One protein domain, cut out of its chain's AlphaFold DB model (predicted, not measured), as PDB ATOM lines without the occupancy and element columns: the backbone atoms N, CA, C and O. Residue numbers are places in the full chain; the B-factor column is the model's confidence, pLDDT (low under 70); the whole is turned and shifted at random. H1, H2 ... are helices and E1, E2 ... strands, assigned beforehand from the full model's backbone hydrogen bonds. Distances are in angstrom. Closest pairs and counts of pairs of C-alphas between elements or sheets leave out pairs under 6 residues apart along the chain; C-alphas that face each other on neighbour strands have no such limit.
ATOM      1  N   SER A  48      89.992  89.070  55.855       89.81
ATOM      2  CA  SER A  48      91.037  88.407  55.079       89.81
ATOM      3  C   SER A  48      90.672  88.261  53.596       89.81
ATOM      4  O   SER A  48      91.526  87.918  52.784       89.81
ATOM      5  N   LEU A  49      89.420  88.536  53.215       88.69
ATOM      6  CA  LEU A  49      88.995  88.493  51.813       88.69
ATOM      7  C   LEU A  49      89.694  89.567  50.960       88.69
ATOM      8  O   LEU A  49      89.975  89.323  49.787       88.69
ATOM      9  N   ASP A  50      90.062  90.695  51.575       86.00
ATOM     10  CA  ASP A  50      90.729  91.837  50.935       86.00
ATOM     11  C   ASP A  50      92.247  91.875  51.194       86.00
ATOM     12  O   ASP A  50      92.865  92.937  51.121       86.00
ATOM     13  N   LEU A  51      92.872  90.735  51.525       88.44
ATOM     14  CA  LEU A  51      94.325  90.677  51.735       88.44
ATOM     15  C   LEU A  51      95.080  91.252  50.534       88.44
ATOM     16  O   LEU A  51      94.708  91.003  49.386       88.44
ATOM     17  N   ASP A  52      96.188  91.942  50.781       88.19
ATOM     18  CA  ASP A  52      97.112  92.295  49.711       88.19
ATOM     19  C   ASP A  52      97.979  91.086  49.290       88.19
ATOM     20  O   ASP A  52      97.982  90.011  49.903       88.19
ATOM     21  N   GLU A  53      98.715  91.246  48.194       87.75
ATOM     22  CA  GLU A  53      99.585  90.195  47.660       87.75
ATOM     23  C   GLU A  53     100.779  89.889  48.592       87.75
ATOM     24  O   GLU A  53     101.298  88.773  48.597       87.75
ATOM     25  N   HIS A  54     101.249  90.856  49.387       88.38
ATOM     26  CA  HIS A  54     102.361  90.635  50.312       88.38
ATOM     27  C   HIS A  54     101.932  89.748  51.482       88.38
ATOM     28  O   HIS A  54     102.605  88.765  51.784       88.38
ATOM     29  N   ALA A  55     100.782  90.041  52.075       89.12
ATOM     30  CA  ALA A  55     100.184  89.280  53.152       89.12
ATOM     31  C   ALA A  55      99.819  87.858  52.724       89.12
ATOM     32  O   ALA A  55     100.130  86.905  53.438       89.12
ATOM     33  N   ALA A  56      99.232  87.703  51.533       90.75
ATOM     34  CA  ALA A  56      98.946  86.391  50.960       90.75
ATOM     35  C   ALA A  56     100.216  85.530  50.833       90.75
ATOM     36  O   ALA A  56     100.213  84.361  51.213       90.75
ATOM     37  N   ARG A  57     101.334  86.116  50.381       89.44
ATOM     38  CA  ARG A  57     102.625  85.410  50.323       89.44
ATOM     39  C   ARG A  57     103.175  85.054  51.700       89.44
ATOM     40  O   ARG A  57     103.706  83.959  51.859       89.44
ATOM     41  N   SER A  58     103.048  85.946  52.681       90.25
ATOM     42  CA  SER A  58     103.467  85.669  54.061       90.25
ATOM     43  C   SER A  58     102.694  84.489  54.653       90.25
ATOM     44  O   SER A  58     103.298  83.608  55.256       90.25
ATOM     45  N   LEU A  59     101.382  84.415  54.416       90.69
ATOM     46  CA  LEU A  59     100.560  83.270  54.818       90.69
ATOM     47  C   LEU A  59     100.994  81.970  54.134       90.69
ATOM     48  O   LEU A  59     101.102  80.934  54.779       90.69
ATOM     49  N   GLU A  60     101.287  82.004  52.839       89.56
ATOM     50  CA  GLU A  60     101.716  80.808  52.104       89.56
ATOM     51  C   GLU A  60     103.087  80.294  52.541       89.56
ATOM     52  O   GLU A  60     103.287  79.082  52.633       89.56
ATOM     53  N   ALA A  61     103.994  81.202  52.907       89.00
ATOM     54  CA  ALA A  61     105.259  80.834  53.530       89.00
ATOM     55  C   ALA A  61     105.039  80.109  54.871       89.00
ATOM     56  O   ALA A  61     105.705  79.109  55.134       89.00
ATOM     57  N   LEU A  62     104.067  80.555  55.679       89.62
ATOM     58  CA  LEU A  62     103.671  79.876  56.922       89.62
ATOM     59  C   LEU A  62     103.004  78.511  56.658       89.62
ATOM     60  O   LEU A  62     103.136  77.596  57.462       89.62
ATOM     61  N   ALA A  63     102.357  78.330  55.503       87.19
ATOM     62  CA  ALA A  63     101.804  77.049  55.048       87.19
ATOM     63  C   ALA A  63     102.852  76.094  54.425       87.19
ATOM     64  O   ALA A  63     102.484  75.056  53.857       87.19
ATOM     65  N   GLY A  64     104.142  76.441  54.494       81.44
ATOM     66  CA  GLY A  64     105.261  75.594  54.075       81.44
ATOM     67  C   GLY A  64     105.467  75.467  52.562       81.44
ATOM     68  O   GLY A  64     106.235  74.603  52.141       81.44
ATOM     69  N   GLU A  65     104.811  76.289  51.731       70.06
ATOM     70  CA  GLU A  65     105.017  76.288  50.276       70.06
ATOM     71  C   GLU A  65     105.831  77.497  49.796       70.06
ATOM     72  O   GLU A  65     105.590  78.653  50.146       70.06
ATOM     73  N   THR A  66     106.813  77.223  48.936       57.78
ATOM     74  CA  THR A  66     107.710  78.238  48.387       57.78
ATOM     75  C   THR A  66     107.082  78.898  47.158       57.78
ATOM     76  O   THR A  66     107.061  78.319  46.078       57.78
ATOM     77  N   HIS A  67     106.605  80.134  47.333       58.94
ATOM     78  CA  HIS A  67     106.405  81.172  46.309       58.94
ATOM     79  C   HIS A  67     105.967  80.694  44.909       58.94
ATOM     80  O   HIS A  67     106.752  80.683  43.958       58.94
ATOM     81  N   VAL A  68     104.674  80.410  44.738       61.00
ATOM     82  CA  VAL A  68     104.071  80.285  43.401       61.00
ATOM     83  C   VAL A  68     103.794  81.685  42.843       61.00
ATOM     84  O   VAL A  68     103.073  82.480  43.445       61.00
ATOM     85  N   ARG A  69     104.353  82.009  41.670       62.75
ATOM     86  CA  ARG A  69     104.028  83.252  40.949       62.75
ATOM     87  C   ARG A  69     102.547  83.215  40.536       62.75
ATOM     88  O   ARG A  69     102.123  82.242  39.924       62.75
ATOM     89  N   ALA A  70     101.784  84.269  40.845       68.88
ATOM     90  CA  ALA A  70     100.333  84.365  40.602       68.88
ATOM     91  C   ALA A  70      99.496  83.294  41.339       68.88
ATOM     92  O   ALA A  70      98.729  82.536  40.743       68.88
ATOM     93  N   MET A  71      99.631  83.225  42.664       81.12
ATOM     94  CA  MET A  71      98.917  82.237  43.483       81.12
ATOM     95  C   MET A  71      97.412  82.503  43.638       81.12
ATOM     96  O   MET A  71      96.644  81.559  43.791       81.12
ATOM     97  N   ARG A  72      96.970  83.761  43.508       88.81
ATOM     98  CA  ARG A  72      95.562  84.177  43.639       88.81
ATOM     99  C   ARG A  72      94.810  84.137  42.309       88.81
ATOM    100  O   ARG A  72      94.226  85.126  41.879       88.81
ATOM    101  N   THR A  73      94.858  82.999  41.620       91.00
ATOM    102  CA  THR A  73      94.039  82.771  40.418       91.00
ATOM    103  C   THR A  73      92.811  81.923  40.760       91.00
ATOM    104  O   THR A  73      92.893  81.064  41.645       91.00
ATOM    105  N   PRO A  74      91.688  82.072  40.026       92.12
ATOM    106  CA  PRO A  74      90.516  81.211  40.192       92.12
ATOM    107  C   PRO A  74      90.831  79.710  40.149       92.12
ATOM    108  O   PRO A  74      90.230  78.942  40.900       92.12
ATOM    109  N   ALA A  75      91.787  79.297  39.310       91.19
ATOM    110  CA  ALA A  75      92.209  77.906  39.173       91.19
ATOM    111  C   ALA A  75      92.972  77.395  40.403       91.19
ATOM    112  O   ALA A  75      92.654  76.324  40.919       91.19
ATOM    113  N   HIS A  76      93.945  78.163  40.906       91.25
ATOM    114  CA  HIS A  76      94.693  77.788  42.108       91.25
ATOM    115  C   HIS A  76      93.792  77.726  43.342       91.25
ATOM    116  O   HIS A  76      93.906  76.789  44.135       91.25
ATOM    117  N   PHE A  77      92.858  78.669  43.472       93.81
ATOM    118  CA  PHE A  77      91.872  78.640  44.544       93.81
ATOM    119  C   PHE A  77      90.934  77.434  44.436       93.81
ATOM    120  O   PHE A  77      90.714  76.750  45.432       93.81
ATOM    121  N   LEU A  78      90.448  77.099  43.231       93.88
ATOM    122  CA  LEU A  78      89.625  75.903  43.023       93.88
ATOM    123  C   LEU A  78      90.343  74.623  43.481       93.88
ATOM    124  O   LEU A  78      89.704  73.751  44.068       93.88
ATOM    125  N   THR A  79      91.646  74.493  43.220       93.81
ATOM    126  CA  THR A  79      92.427  73.327  43.657       93.81
ATOM    127  C   THR A  79      92.390  73.172  45.176       93.81
ATOM    128  O   THR A  79      92.058  72.094  45.666       93.81
ATOM    129  N   VAL A  80      92.653  74.251  45.919       94.44
ATOM    130  CA  VAL A  80      92.632  74.218  47.392       94.44
ATOM    131  C   VAL A  80      91.211  74.028  47.924       94.44
ATOM    132  O   VAL A  80      91.003  73.265  48.862       94.44
ATOM    133  N   LEU A  81      90.206  74.638  47.294       96.25
ATOM    134  CA  LEU A  81      88.798  74.443  47.644       96.25
ATOM    135  C   LEU A  81      88.366  72.978  47.492       96.25
ATOM    136  O   LEU A  81      87.751  72.413  48.397       96.25
ATOM    137  N   LYS A  82      88.731  72.329  46.381       95.88
ATOM    138  CA  LYS A  82      88.477  70.894  46.171       95.88
ATOM    139  C   LYS A  82      89.236  70.028  47.172       95.88
ATOM    140  O   LYS A  82      88.672  69.040  47.647       95.88
ATOM    141  N   GLN A  83      90.474  70.398  47.498       95.75
ATOM    142  CA  GLN A  83      91.267  69.723  48.520       95.75
ATOM    143  C   GLN A  83      90.556  69.780  49.877       95.75
ATOM    144  O   GLN A  83      90.268  68.733  50.449       95.75
ATOM    145  N   ALA A  84      90.165  70.974  50.334       96.94
ATOM    146  CA  ALA A  84      89.442  71.169  51.589       96.94
ATOM    147  C   ALA A  84      88.139  70.361  51.637       96.94
ATOM    148  O   ALA A  84      87.886  69.645  52.604       96.94
ATOM    149  N   ILE A  85      87.327  70.413  50.574       96.69
ATOM    150  CA  ILE A  85      86.064  69.665  50.507       96.69
ATOM    151  C   ILE A  85      86.298  68.152  50.579       96.69
ATOM    152  O   ILE A  85      85.520  67.442  51.220       96.69
ATOM    153  N   THR A  86      87.353  67.654  49.936       96.50
ATOM    154  CA  THR A  86      87.659  66.220  49.884       96.50
ATOM    155  C   THR A  86      88.229  65.728  51.209       96.50
ATOM    156  O   THR A  86      87.673  64.804  51.804       96.50
ATOM    157  N   GLU A  87      89.298  66.358  51.696       96.69
ATOM    158  CA  GLU A  87      90.032  65.917  52.885       96.69
ATOM    159  C   GLU A  87      89.194  66.052  54.161       96.69
ATOM    160  O   GLU A  87      89.185  65.148  54.994       96.69
ATOM    161  N   LEU A  88      88.384  67.112  54.273       97.06
ATOM    162  CA  LEU A  88      87.490  67.317  55.420       97.06
ATOM    163  C   LEU A  88      86.094  66.713  55.212       97.06
ATOM    164  O   LEU A  88      85.223  66.871  56.067       97.06
ATOM    165  N   ARG A  89      85.877  65.973  54.113       96.50
ATOM    166  CA  ARG A  89      84.627  65.250  53.798       96.50
ATOM    167  C   ARG A  89      83.387  66.157  53.784       96.50
ATOM    168  O   ARG A  89      82.305  65.765  54.225       96.50
ATOM    169  N   LEU A  90      83.529  67.359  53.229       96.69
ATOM    170  CA  LEU A  90      82.490  68.396  53.198       96.69
ATOM    171  C   LEU A  90      81.529  68.271  52.005       96.69
ATOM    172  O   LEU A  90      80.638  69.101  51.846       96.69
ATOM    173  N   SER A  91      81.655  67.232  51.176       93.31
ATOM    174  CA  SER A  91      80.836  67.027  49.966       93.31
ATOM    175  C   SER A  91      79.326  66.926  50.218       93.31
ATOM    176  O   SER A  91      78.534  67.087  49.300       93.31
ATOM    177  N   ARG A  92      78.899  66.687  51.465       90.75
ATOM    178  CA  ARG A  92      77.478  66.735  51.854       90.75
ATOM    179  C   ARG A  92      76.924  68.157  51.963       90.75
ATOM    180  O   ARG A  92      75.710  68.322  51.966       90.75
ATOM    181  N   LEU A  93      77.793  69.157  52.104       93.69
ATOM    182  CA  LEU A  93      77.421  70.565  52.258       93.69
ATOM    183  C   LEU A  93      77.671  71.394  51.002       93.69
ATOM    184  O   LEU A  93      77.129  72.490  50.911       93.69
ATOM    185  N   PHE A  94      78.464  70.896  50.053       92.75
ATOM    186  CA  PHE A  94      78.839  71.618  48.839       92.75
ATOM    187  C   PHE A  94      78.662  70.725  47.614       92.75
ATOM    188  O   PHE A  94      79.101  69.575  47.624       92.75
ATOM    189  N   CYS A  95      78.053  71.254  46.555       87.44
ATOM    190  CA  CYS A  95      77.850  70.542  45.298       87.44
ATOM    191  C   CYS A  95      78.433  71.312  44.111       87.44
ATOM    192  O   CYS A  95      78.704  72.512  44.189       87.44
ATOM    193  N   SER A  96      78.652  70.595  43.009       84.75
ATOM    194  CA  SER A  96      79.040  71.220  41.750       84.75
ATOM    195  C   SER A  96      77.854  71.949  41.131       84.75
ATOM    196  O   SER A  96      76.751  71.411  41.057       84.75
ATOM    197  N   SER A  97      78.127  73.153  40.657       76.69
ATOM    198  CA  SER A  97      77.237  74.007  39.889       76.69
ATOM    199  C   SER A  97      77.542  73.871  38.398       76.69
ATOM    200  O   SER A  97      78.698  73.722  38.000       76.69
ATOM    201  N   SER A  98      76.507  73.946  37.559       70.31
ATOM    202  CA  SER A  98      76.668  74.091  36.106       70.31
ATOM    203  C   SER A  98      76.828  75.550  35.660       70.31
ATOM    204  O   SER A  98      77.044  75.802  34.478       70.31
ATOM    205  N   GLN A  99      76.672  76.512  36.574       67.75
ATOM    206  CA  GLN A  99      76.693  77.950  36.318       67.75
ATOM    207  C   GLN A  99      77.923  78.605  36.954       67.75
ATOM    208  O   GLN A  99      77.832  79.397  37.885       67.75
ATOM    209  N   GLY A 100      79.102  78.295  36.427       71.75
ATOM    210  CA  GLY A 100      80.316  78.980  36.845       71.75
ATOM    211  C   GLY A 100      81.576  78.247  36.431       71.75
ATOM    212  O   GLY A 100      81.639  77.020  36.439       71.75
ATOM    213  N   GLU A 101      82.604  79.013  36.087       81.31
ATOM    214  CA  GLU A 101      83.943  78.471  35.899       81.31
ATOM    215  C   GLU A 101      84.690  78.431  37.237       81.31
ATOM    216  O   GLU A 101      84.468  79.243  38.138       81.31
ATOM    217  N   PHE A 102      85.629  77.496  37.361       88.00
ATOM    218  CA  PHE A 102      86.499  77.377  38.531       88.00
ATOM    219  C   PHE A 102      85.727  77.219  39.859       88.00
ATOM    220  O   PHE A 102      84.882  76.334  39.981       88.00
ATOM    221  N   HIS A 103      86.042  78.033  40.873       82.69
ATOM    222  CA  HIS A 103      85.406  78.005  42.196       82.69
ATOM    223  C   HIS A 103      83.936  78.430  42.163       82.69
ATOM    224  O   HIS A 103      83.172  77.980  43.009       82.69
ATOM    225  N   ARG A 104      83.513  79.197  41.148       84.31
ATOM    226  CA  ARG A 104      82.097  79.539  40.935       84.31
ATOM    227  C   ARG A 104      81.260  78.325  40.547       84.31
ATOM    228  O   ARG A 104      80.056  78.336  40.740       84.31
ATOM    229  N   GLY A 105      81.906  77.262  40.064       85.06
ATOM    230  CA  GLY A 105      81.291  75.957  39.834       85.06
ATOM    231  C   GLY A 105      81.074  75.134  41.112       85.06
ATOM    232  O   GLY A 105      80.791  73.941  41.012       85.06
ATOM    233  N   ILE A 106      81.248  75.705  42.306       87.50
ATOM    234  CA  ILE A 106      80.948  75.071  43.596       87.50
ATOM    235  C   ILE A 106      80.031  76.007  44.385       87.50
ATOM    236  O   ILE A 106      80.293  77.202  44.487       87.50
ATOM    237  N   CYS A 107      78.973  75.471  44.984       85.88
ATOM    238  CA  CYS A 107      78.072  76.231  45.847       85.88
ATOM    239  C   CYS A 107      77.627  75.383  47.048       85.88
ATOM    240  O   CYS A 107      77.769  74.152  47.026       85.88
ATOM    241  N   PRO A 108      77.124  76.002  48.130       87.81
ATOM    242  CA  PRO A 108      76.485  75.245  49.194       87.81
ATOM    243  C   PRO A 108      75.277  74.461  48.648       87.81
ATOM    244  O   PRO A 108      74.424  75.013  47.955       87.81
ATOM    245  N   ALA A 109      75.205  73.167  48.961       82.56
ATOM    246  CA  ALA A 109      74.081  72.304  48.596       82.56
ATOM    247  C   ALA A 109      72.787  72.803  49.261       82.56
ATOM    248  O   ALA A 109      72.867  73.321  50.364       82.56
ATOM    249  N   ALA A 110      71.610  72.592  48.658       75.12
ATOM    250  CA  ALA A 110      70.324  73.233  49.012       75.12
ATOM    251  C   ALA A 110      70.121  74.665  48.471       75.12
ATOM    252  O   ALA A 110      69.271  75.415  48.965       75.12
ATOM    253  N   TYR A 111      70.923  75.056  47.478       68.94
ATOM    254  CA  TYR A 111      70.721  76.254  46.672       68.94
ATOM    255  C   TYR A 111      70.236  75.835  45.287       68.94
ATOM    256  O   TYR A 111      70.961  75.139  44.575       68.94
ATOM    257  N   ASP A 112      69.027  76.242  44.898       64.56
ATOM    258  CA  ASP A 112      68.623  76.147  43.498       64.56
ATOM    259  C   ASP A 112      69.076  77.410  42.765       64.56
ATOM    260  O   ASP A 112      68.471  78.476  42.846       64.56
ATOM    261  N   GLU A 113      70.166  77.277  42.019       55.53
ATOM    262  CA  GLU A 113      70.754  78.359  41.234       55.53
ATOM    263  C   GLU A 113      69.853  78.888  40.117       55.53
ATOM    264  O   GLU A 113      70.052  80.013  39.661       55.53
ATOM    265  N   ARG A 114      68.882  78.098  39.638       52.72
ATOM    266  CA  ARG A 114      67.992  78.521  38.544       52.72
ATOM    267  C   ARG A 114      66.857  79.404  39.043       52.72
ATOM    268  O   ARG A 114      66.387  80.244  38.281       52.72
ATOM    269  N   SER A 115      66.424  79.210  40.285       57.22
ATOM    270  CA  SER A 115      65.341  79.976  40.911       57.22
ATOM    271  C   SER A 115      65.843  81.012  41.923       57.22
ATOM    272  O   SER A 115      65.124  81.958  42.231       57.22
ATOM    273  N   GLY A 116      67.076  80.868  42.423       61.78
ATOM    274  CA  GLY A 116      67.594  81.651  43.546       61.78
ATOM    275  C   GLY A 116      66.915  81.303  44.875       61.78
ATOM    276  O   GLY A 116      67.063  82.045  45.848       61.78
ATOM    277  N   GLU A 117      66.149  80.206  44.928       68.81
ATOM    278  CA  GLU A 117      65.374  79.813  46.097       68.81
ATOM    279  C   GLU A 117      66.127  78.814  46.984       68.81
ATOM    280  O   GLU A 117      66.878  77.943  46.539       68.81
ATOM    281  N   HIS A 118      65.891  78.940  48.288       68.31
ATOM    282  CA  HIS A 118      66.346  77.986  49.288       68.31
ATOM    283  C   HIS A 118      65.169  77.115  49.710       68.31
ATOM    284  O   HIS A 118      64.242  77.594  50.369       68.31
ATOM    285  N   HIS A 119      65.214  75.824  49.397       75.56
ATOM    286  CA  HIS A 119      64.180  74.893  49.836       75.56
ATOM    287  C   HIS A 119      64.286  74.663  51.356       75.56
ATOM    288  O   HIS A 119      65.320  74.184  51.833       75.56
ATOM    289  N   PRO A 120      63.240  74.953  52.160       81.62
ATOM    290  CA  PRO A 120      63.337  74.882  53.621       81.62
ATOM    291  C   PRO A 120      63.766  73.511  54.161       81.62
ATOM    292  O   PRO A 120      64.513  73.444  55.140       81.62
ATOM    293  N   ALA A 121      63.318  72.427  53.521       83.50
ATOM    294  CA  ALA A 121      63.666  71.060  53.902       83.50
ATOM    295  C   ALA A 121      65.146  70.745  53.630       83.50
ATOM    296  O   ALA A 121      65.833  70.198  54.491       83.50
ATOM    297  N   GLU A 122      65.656  71.152  52.471       84.88
ATOM    298  CA  GLU A 122      67.056  70.951  52.099       84.88
ATOM    299  C   GLU A 122      67.983  71.814  52.970       84.88
ATOM    300  O   GLU A 122      68.986  71.321  53.478       84.88
ATOM    301  N   MET A 123      67.588  73.055  53.282       89.12
ATOM    302  CA  MET A 123      68.292  73.907  54.250       89.12
ATOM    303  C   MET A 123      68.319  73.304  55.659       89.12
ATOM    304  O   MET A 123      69.305  73.443  56.388       89.12
ATOM    305  N   ALA A 124      67.231  72.660  56.089       89.12
ATOM    306  CA  ALA A 124      67.191  71.967  57.372       89.12
ATOM    307  C   ALA A 124      68.150  70.767  57.383       89.12
ATOM    308  O   ALA A 124      68.886  70.597  58.359       89.12
ATOM    309  N   ALA A 125      68.192  69.993  56.294       90.44
ATOM    310  CA  ALA A 125      69.126  68.884  56.119       90.44
ATOM    311  C   ALA A 125      70.587  69.361  56.082       90.44
ATOM    312  O   ALA A 125      71.424  68.790  56.780       90.44
ATOM    313  N   TRP A 126      70.882  70.452  55.366       93.44
ATOM    314  CA  TRP A 126      72.209  71.071  55.329       93.44
ATOM    315  C   TRP A 126      72.681  71.446  56.737       93.44
ATOM    316  O   TRP A 126      73.751  71.029  57.180       93.44
ATOM    317  N   ARG A 127      71.838  72.151  57.506       94.50
ATOM    318  CA  ARG A 127      72.165  72.549  58.887       94.50
ATOM    319  C   ARG A 127      72.292  71.356  59.830       94.50
ATOM    320  O   ARG A 127      73.088  71.409  60.762       94.50
ATOM    321  N   ALA A 128      71.505  70.299  59.634       94.50
ATOM    322  CA  ALA A 128      71.648  69.064  60.399       94.50
ATOM    323  C   ALA A 128      72.991  68.381  60.100       94.50
ATOM    324  O   ALA A 128      73.695  68.004  61.034       94.50
ATOM    325  N   GLY A 129      73.373  68.307  58.821       95.62
ATOM    326  CA  GLY A 129      74.678  67.817  58.386       95.62
ATOM    327  C   GLY A 129      75.821  68.617  59.003       95.62
ATOM    328  O   GLY A 129      76.719  68.026  59.590       95.62
ATOM    329  N   PHE A 130      75.736  69.948  58.959       96.75
ATOM    330  CA  PHE A 130      76.714  70.841  59.578       96.75
ATOM    331  C   PHE A 130      76.851  70.595  61.090       96.75
ATOM    332  O   PHE A 130      77.958  70.426  61.588       96.75
ATOM    333  N   ARG A 131      75.744  70.512  61.843       96.62
ATOM    334  CA  ARG A 131      75.800  70.277  63.304       96.62
ATOM    335  C   ARG A 131      76.398  68.921  63.684       96.62
ATOM    336  O   ARG A 131      76.906  68.791  64.790       96.62
ATOM    337  N   ALA A 132      76.305  67.928  62.803       96.19
ATOM    338  CA  ALA A 132      76.848  66.591  63.030       96.19
ATOM    339  C   ALA A 132      78.354  66.479  62.726       96.19
ATOM    340  O   ALA A 132      78.946  65.436  62.992       96.19
ATOM    341  N   MET A 133      78.962  67.516  62.143       96.56
ATOM    342  CA  MET A 133      80.391  67.550  61.835       96.56
ATOM    343  C   MET A 133      81.250  67.788  63.078       96.56
ATOM    344  O   MET A 133      80.804  68.417  64.040       96.56
ATOM    345  N   ALA A 134      82.502  67.334  63.009       96.44
ATOM    346  CA  ALA A 134      83.527  67.677  63.986       96.44
ATOM    347  C   ALA A 134      83.837  69.195  63.963       96.44
ATOM    348  O   ALA A 134      83.580  69.854  62.947       96.44
ATOM    349  N   PRO A 135      84.362  69.782  65.055       96.62
ATOM    350  CA  PRO A 135      84.590  71.226  65.148       96.62
ATOM    351  C   PRO A 135      85.419  71.816  63.996       96.62
ATOM    352  O   PRO A 135      85.023  72.819  63.407       96.62
ATOM    353  N   GLU A 136      86.519  71.175  63.608       96.50
ATOM    354  CA  GLU A 136      87.396  71.606  62.515       96.50
ATOM    355  C   GLU A 136      86.690  71.579  61.149       96.50
ATOM    356  O   GLU A 136      86.873  72.468  60.315       96.50
ATOM    357  N   GLN A 137      85.809  70.599  60.938       97.88
ATOM    358  CA  GLN A 137      84.985  70.501  59.735       97.88
ATOM    359  C   GLN A 137      83.943  71.627  59.696       97.88
ATOM    360  O   GLN A 137      83.719  72.216  58.638       97.88
ATOM    361  N   GLN A 138      83.343  71.969  60.844       97.75
ATOM    362  CA  GLN A 138      82.422  73.105  60.965       97.75
ATOM    363  C   GLN A 138      83.130  74.433  60.674       97.75
ATOM    364  O   GLN A 138      82.597  75.250  59.925       97.75
ATOM    365  N   MET A 139      84.334  74.641  61.218       97.81
ATOM    366  CA  MET A 139      85.139  75.846  60.983       97.81
ATOM    367  C   MET A 139      85.527  75.987  59.506       97.81
ATOM    368  O   MET A 139      85.394  77.075  58.935       97.81
ATOM    369  N   MET A 140      85.932  74.889  58.857       98.00
ATOM    370  CA  MET A 140      86.244  74.897  57.428       98.00
ATOM    371  C   MET A 140      85.002  75.172  56.573       98.00
ATOM    372  O   MET A 140      85.026  76.041  55.700       98.00
ATOM    373  N   ALA A 141      83.894  74.476  56.838       97.38
ATOM    374  CA  ALA A 141      82.647  74.683  56.109       97.38
ATOM    375  C   ALA A 141      82.125  76.119  56.274       97.38
ATOM    376  O   ALA A 141      81.715  76.739  55.294       97.38
ATOM    377  N   ALA A 142      82.187  76.676  57.488       97.00
ATOM    378  CA  ALA A 142      81.808  78.060  57.748       97.00
ATOM    379  C   ALA A 142      82.714  79.054  57.002       97.00
ATOM    380  O   ALA A 142      82.204  79.993  56.397       97.00
ATOM    381  N   THR A 143      84.028  78.802  56.963       96.94
ATOM    382  CA  THR A 143      84.989  79.613  56.195       96.94
ATOM    383  C   THR A 143      84.623  79.661  54.712       96.94
ATOM    384  O   THR A 143      84.529  80.748  54.143       96.94
ATOM    385  N   ILE A 144      84.339  78.507  54.094       96.38
ATOM    386  CA  ILE A 144      83.934  78.432  52.680       96.38
ATOM    387  C   ILE A 144      82.614  79.184  52.450       96.38
ATOM    388  O   ILE A 144      82.485  79.908  51.463       96.38
ATOM    389  N   VAL A 145      81.644  79.071  53.365       94.88
ATOM    390  CA  VAL A 145      80.385  79.828  53.279       94.88
ATOM    391  C   VAL A 145      80.629  81.338  53.366       94.88
ATOM    392  O   VAL A 145      80.055  82.083  52.574       94.88
ATOM    393  N   TRP A 146      81.474  81.813  54.283       94.81
ATOM    394  CA  TRP A 146      81.786  83.243  54.390       94.81
ATOM    395  C   TRP A 146      82.512  83.776  53.153       94.81
ATOM    396  O   TRP A 146      82.220  84.892  52.730       94.81
ATOM    397  N   MET A 147      83.393  82.980  52.536       93.88
ATOM    398  CA  MET A 147      84.017  83.310  51.247       93.88
ATOM    399  C   MET A 147      82.978  83.393  50.125       93.88
ATOM    400  O   MET A 147      82.933  84.390  49.415       93.88
ATOM    401  N   TYR A 148      82.095  82.393  50.014       90.06
ATOM    402  CA  TYR A 148      81.003  82.363  49.032       90.06
ATOM    403  C   TYR A 148      80.054  83.563  49.169       90.06
ATOM    404  O   TYR A 148      79.538  84.091  48.186       90.06
ATOM    405  N   ARG A 149      79.797  84.004  50.404       88.62
ATOM    406  CA  ARG A 149      78.913  85.138  50.711       88.62
ATOM    407  C   ARG A 149      79.624  86.490  50.713       88.62
ATOM    408  O   ARG A 149      78.941  87.502  50.857       88.62
ATOM    409  N   SER A 150      80.950  86.509  50.589       86.12
ATOM    410  CA  SER A 150      81.792  87.691  50.788       86.12
ATOM    411  C   SER A 150      81.522  88.405  52.122       86.12
ATOM    412  O   SER A 150      81.425  89.630  52.177       86.12
ATOM    413  N   GLY A 151      81.350  87.643  53.209       81.69
ATOM    414  CA  GLY A 151      81.137  88.195  54.548       81.69
ATOM    415  C   GLY A 151      80.220  87.367  55.446       81.69
ATOM    416  O   GLY A 151      80.088  86.152  55.303       81.69
ATOM    417  N   ALA A 152      79.599  88.048  56.415       77.31
ATOM    418  CA  ALA A 152      78.707  87.421  57.384       77.31
ATOM    419  C   ALA A 152      77.518  86.739  56.694       77.31
ATOM    420  O   ALA A 152      76.895  87.290  55.786       77.31
ATOM    421  N   ASP A 153      77.167  85.552  57.180       85.06
ATOM    422  CA  ASP A 153      76.097  84.751  56.604       85.06
ATOM    423  C   ASP A 153      74.913  84.595  57.567       85.06
ATOM    424  O   ASP A 153      75.061  84.224  58.731       85.06
ATOM    425  N   SER A 154      73.713  84.870  57.053       82.50
ATOM    426  CA  SER A 154      72.436  84.695  57.757       82.50
ATOM    427  C   SER A 154      71.520  83.667  57.085       82.50
ATOM    428  O   SER A 154      70.400  83.435  57.554       82.50
ATOM    429  N   ILE A 155      71.998  83.028  56.013       86.94
ATOM    430  CA  ILE A 155      71.255  82.047  55.226       86.94
ATOM    431  C   ILE A 155      71.632  80.641  55.691       86.94
ATOM    432  O   ILE A 155      70.790  79.936  56.249       86.94
ATOM    433  N   TRP A 156      72.891  80.237  55.554       88.38
ATOM    434  CA  TRP A 156      73.357  78.875  55.828       88.38
ATOM    435  C   TRP A 156      73.634  78.662  57.308       88.38
ATOM    436  O   TRP A 156      73.039  77.789  57.947       88.38
ATOM    437  N   LEU A 157      74.436  79.553  57.885       91.75
ATOM    438  CA  LEU A 157      74.948  79.480  59.251       91.75
ATOM    439  C   LEU A 157      73.960  79.999  60.307       91.75
ATOM    440  O   LEU A 157      74.281  80.173  61.483       91.75
ATOM    441  N   ARG A 158      72.696  80.196  59.928       89.31
ATOM    442  CA  ARG A 158      71.644  80.578  60.870       89.31
ATOM    443  C   ARG A 158      71.347  79.441  61.853       89.31
ATOM    444  O   ARG A 158      70.911  78.362  61.452       89.31
ATOM    445  N   ARG A 159      71.455  79.732  63.158       88.19
ATOM    446  CA  ARG A 159      71.143  78.801  64.269       88.19
ATOM    447  C   ARG A 159      71.984  77.512  64.241       88.19
ATOM    448  O   ARG A 159      71.495  76.444  64.623       88.19
ATOM    449  N   VAL A 160      73.223  77.593  63.770       91.88
ATOM    450  CA  VAL A 160      74.238  76.542  63.938       91.88
ATOM    451  C   VAL A 160      75.440  77.126  64.691       91.88
ATOM    452  O   VAL A 160      75.562  78.351  64.751       91.88
ATOM    453  N   PRO A 161      76.300  76.295  65.303       89.12
ATOM    454  CA  PRO A 161      77.520  76.784  65.936       89.12
ATOM    455  C   PRO A 161      78.431  77.447  64.894       89.12
ATOM    456  O   PRO A 161      78.872  76.795  63.957       89.12
ATOM    457  N   CYS A 162      78.677  78.749  65.020       92.38
ATOM    458  CA  CYS A 162      79.588  79.473  64.124       92.38
ATOM    459  C   CYS A 162      80.309  80.636  64.822       92.38
ATOM    460  O   CYS A 162      80.723  81.608  64.192       92.38
ATOM    461  N   THR A 163      80.389  80.576  66.151       91.81
ATOM    462  CA  THR A 163      80.977  81.611  67.001       91.81
ATOM    463  C   THR A 163      82.205  81.036  67.688       91.81
ATOM    464  O   THR A 163      82.085  80.392  68.728       91.81
ATOM    465  N   TRP A 164      83.371  81.276  67.101       95.38
ATOM    466  CA  TRP A 164      84.658  80.863  67.651       95.38
ATOM    467  C   TRP A 164      85.579  82.068  67.750       95.38
ATOM    468  O   TRP A 164      85.548  82.941  66.873       95.38
ATOM    469  N   ARG A 165      86.408  82.113  68.793       95.25
ATOM    470  CA  ARG A 165      87.571  83.000  68.791       95.25
ATOM    471  C   ARG A 165      88.553  82.502  67.741       95.25
ATOM    472  O   ARG A 165      88.703  81.298  67.548       95.25
ATOM    473  N   ALA A 166      89.181  83.430  67.038       94.50
ATOM    474  CA  ALA A 166      90.091  83.117  65.954       94.50
ATOM    475  C   ALA A 166      91.289  82.310  66.458       94.50
ATOM    476  O   ALA A 166      91.573  81.262  65.897       94.50
ATOM    477  N   SER A 167      91.925  82.739  67.550       93.50
ATOM    478  CA  SER A 167      93.058  82.027  68.153       93.50
ATOM    479  C   SER A 167      92.724  80.582  68.520       93.50
ATOM    480  O   SER A 167      93.424  79.659  68.111       93.50
ATOM    481  N   GLU A 168      91.605  80.374  69.216       94.12
ATOM    482  CA  GLU A 168      91.125  79.041  69.594       94.12
ATOM    483  C   GLU A 168      90.815  78.180  68.364       94.12
ATOM    484  O   GLU A 168      91.180  77.010  68.332       94.12
ATOM    485  N   ALA A 169      90.179  78.752  67.335       96.12
ATOM    486  CA  ALA A 169      89.855  78.035  66.106       96.12
ATOM    487  C   ALA A 169      91.099  77.647  65.297       96.12
ATOM    488  O   ALA A 169      91.176  76.524  64.803       96.12
ATOM    489  N   LEU A 170      92.075  78.552  65.158       95.38
ATOM    490  CA  LEU A 170      93.320  78.264  64.447       95.38
ATOM    491  C   LEU A 170      94.133  77.189  65.172       95.38
ATOM    492  O   LEU A 170      94.621  76.275  64.513       95.38
ATOM    493  N   ARG A 171      94.207  77.237  66.511       94.31
ATOM    494  CA  ARG A 171      94.837  76.179  67.314       94.31
ATOM    495  C   ARG A 171      94.109  74.843  67.147       94.31
ATOM    496  O   ARG A 171      94.742  73.837  66.862       94.31
ATOM    497  N   TYR A 172      92.776  74.840  67.185       94.88
ATOM    498  CA  TYR A 172      91.994  73.626  66.924       94.88
ATOM    499  C   TYR A 172      92.265  73.031  65.535       94.88
ATOM    500  O   TYR A 172      92.428  71.822  65.398       94.88
ATOM    501  N   MET A 173      92.315  73.868  64.495       96.81
ATOM    502  CA  MET A 173      92.625  73.416  63.136       96.81
ATOM    503  C   MET A 173      94.077  72.954  62.995       96.81
ATOM    504  O   MET A 173      94.349  72.072  62.180       96.81
ATOM    505  N   HIS A 174      95.007  73.529  63.763       95.31
ATOM    506  CA  HIS A 174      96.388  73.059  63.821       95.31
ATOM    507  C   HIS A 174      96.428  71.638  64.382       95.31
ATOM    508  O   HIS A 174      96.936  70.734  63.721       95.31
ATOM    509  N   ASP A 175      95.817  71.430  65.548       95.00
ATOM    510  CA  ASP A 175      95.811  70.141  66.247       95.00
ATOM    511  C   ASP A 175      95.070  69.059  65.450       95.00
ATOM    512  O   ASP A 175      95.448  67.888  65.466       95.00
ATOM    513  N   ALA A 176      94.047  69.454  64.687       95.38
ATOM    514  CA  ALA A 176      93.344  68.579  63.754       95.38
ATOM    515  C   ALA A 176      94.083  68.363  62.414       95.38
ATOM    516  O   ALA A 176      93.599  67.624  61.555       95.38
ATOM    517  N   GLY A 177      95.236  69.008  62.204       94.94
ATOM    518  CA  GLY A 177      96.073  68.854  61.012       94.94
ATOM    519  C   GLY A 177      95.534  69.520  59.741       94.94
ATOM    520  O   GLY A 177      96.005  69.215  58.648       94.94
ATOM    521  N   CYS A 178      94.555  70.423  59.847       96.50
ATOM    522  CA  CYS A 178      93.906  71.065  58.697       96.50
ATOM    523  C   CYS A 178      94.184  72.574  58.567       96.50
ATOM    524  O   CYS A 178      93.753  73.192  57.588       96.50
ATOM    525  N   LEU A 179      94.942  73.171  59.495       95.88
ATOM    526  CA  LEU A 179      95.279  74.598  59.470       95.88
ATOM    527  C   LEU A 179      95.975  75.015  58.167       95.88
ATOM    528  O   LEU A 179      95.609  76.027  57.579       95.88
ATOM    529  N   THR A 180      96.911  74.218  57.653       94.69
ATOM    530  CA  THR A 180      97.605  74.509  56.387       94.69
ATOM    531  C   THR A 180      96.637  74.651  55.208       94.69
ATOM    532  O   THR A 180      96.802  75.536  54.368       94.69
ATOM    533  N   ILE A 181      95.591  73.821  55.153       96.25
ATOM    534  CA  ILE A 181      94.551  73.907  54.117       96.25
ATOM    535  C   ILE A 181      93.762  75.208  54.282       96.25
ATOM    536  O   ILE A 181      93.510  75.907  53.301       96.25
ATOM    537  N   TRP A 182      93.414  75.557  55.524       97.31
ATOM    538  CA  TRP A 182      92.698  76.793  55.836       97.31
ATOM    539  C   TRP A 182      93.500  78.034  55.425       97.31
ATOM    540  O   TRP A 182      92.968  78.910  54.741       97.31
ATOM    541  N   ILE A 183      94.795  78.078  55.755       95.25
ATOM    542  CA  ILE A 183      95.693  79.179  55.377       95.25
ATOM    543  C   ILE A 183      95.711  79.350  53.858       95.25
ATOM    544  O   ILE A 183      95.566  80.465  53.361       95.25
ATOM    545  N   ARG A 184      95.837  78.248  53.108       94.44
ATOM    546  CA  ARG A 184      95.868  78.279  51.639       94.44
ATOM    547  C   ARG A 184      94.544  78.736  51.032       94.44
ATOM    548  O   ARG A 184      94.560  79.412  50.006       94.44
ATOM    549  N   LEU A 185      93.400  78.414  51.644       95.25
ATOM    550  CA  LEU A 185      92.115  78.956  51.190       95.25
ATOM    551  C   LEU A 185      92.098  80.479  51.300       95.25
ATOM    552  O   LEU A 185      91.714  81.154  50.351       95.25
ATOM    553  N   ILE A 186      92.540  81.008  52.442       95.00
ATOM    554  CA  ILE A 186      92.579  82.447  52.700       95.00
ATOM    555  C   ILE A 186      93.579  83.137  51.766       95.00
ATOM    556  O   ILE A 186      93.229  84.089  51.073       95.00
ATOM    557  N   ALA A 187      94.807  82.628  51.693       93.19
ATOM    558  CA  ALA A 187      95.882  83.238  50.925       93.19
ATOM    559  C   ALA A 187      95.627  83.228  49.411       93.19
ATOM    560  O   ALA A 187      95.998  84.177  48.720       93.19
ATOM    561  N   ARG A 188      94.983  82.179  48.880       93.44
ATOM    562  CA  ARG A 188      94.709  82.051  47.438       93.44
ATOM    563  C   ARG A 188      93.370  82.632  47.010       93.44
ATOM    564  O   ARG A 188      93.097  82.625  45.812       93.44
ATOM    565  N   PHE A 189      92.552  83.137  47.936       93.06
ATOM    566  CA  PHE A 189      91.224  83.667  47.632       93.06
ATOM    567  C   PHE A 189      91.302  84.812  46.600       93.06
ATOM    568  O   PHE A 189      91.892  85.856  46.889       93.06
TER     569      PHE A 189
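Overview. This is residues 48 to 189 of the 192 residues of an uncharacterized protein of Burkholderia stabilis (UniProt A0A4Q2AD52). What shape is this? H2, H5 and H7 form a loose three-helix bundle, with H1 packed on H7 at one end of the longest axis and H4 slanting away from H5 at the other. H6 crosses the end where H5 and H7 begin; H3 and the tiny antiparallel sheet E1 - E2 lie beside H2. How is it made up? The printed part has 142 residues, mostly helix, in the order H1 H2 E1 H3 E2 H4 H5 H6 H7. It is compact, with a radius of gyration of the C-alphas of 15.0 A and spans of 45 by 33 by 24 A.

Arrangement. What do the first helices touch? H1, residues 53 to 62, touches the hub H7, residues 179 to 188, opposite ways at a shallow tilt of 18 degrees; the closest C-alphas, of Ala 56 and Ala 187, are 4.4 A apart. H2, residues 74 to 87, touches H7 opposite ways at a shallow tilt of 20 degrees, the closest C-alphas being Phe 77 and Arg 188, 5.3 A. How do the strands pair? E1, residues 94 to 96, and E2, residues 106 to 108, are antiparallel, with N 95 and O 107 within hydrogen-bond range at 2.9 A. H3, residues 102 to 105, touches H2, the closest C-alphas being Leu 78 and His 103, 4.8 A. What follows? H4, residues 120 to 131, and H5, residues 135 to 149, form a helical hairpin and only just touch, with 3 pairs of C-alphas within 8 A, Phe 130 and Gln 138 closest at 6.3 A. H5 touches H6, residues 166 to 175, with residues 135 to 139 alone, the closest C-alphas being Glu 136 and Met 173, 5.6 A; H6 and H7 only just touch, with 3 such pairs, only at the corner. Every O i to N i+4 pair is within hydrogen-bond range in H1, H2, H4, H5, H6 and H7; H3 is too short for one.

Along the chain. Where are the anchors? C-alpha 53 begins H1 at (99.585, 90.195, 47.660), and C-alpha 188 ends H7 at (94.709, 82.051, 47.438). Which elements are longest? H5 measures 20.8 A from first to last C-alpha, H2 19.9 A and H4 16.4 A.

Size, cuts and confidence. Is it continuous? The printed part has no cut; the long links are H1 to H2, E2 to H4 and H5 to H6. Where is confidence low? Residues 66 to 70, 99 and 111 to 118 have pLDDT under 70.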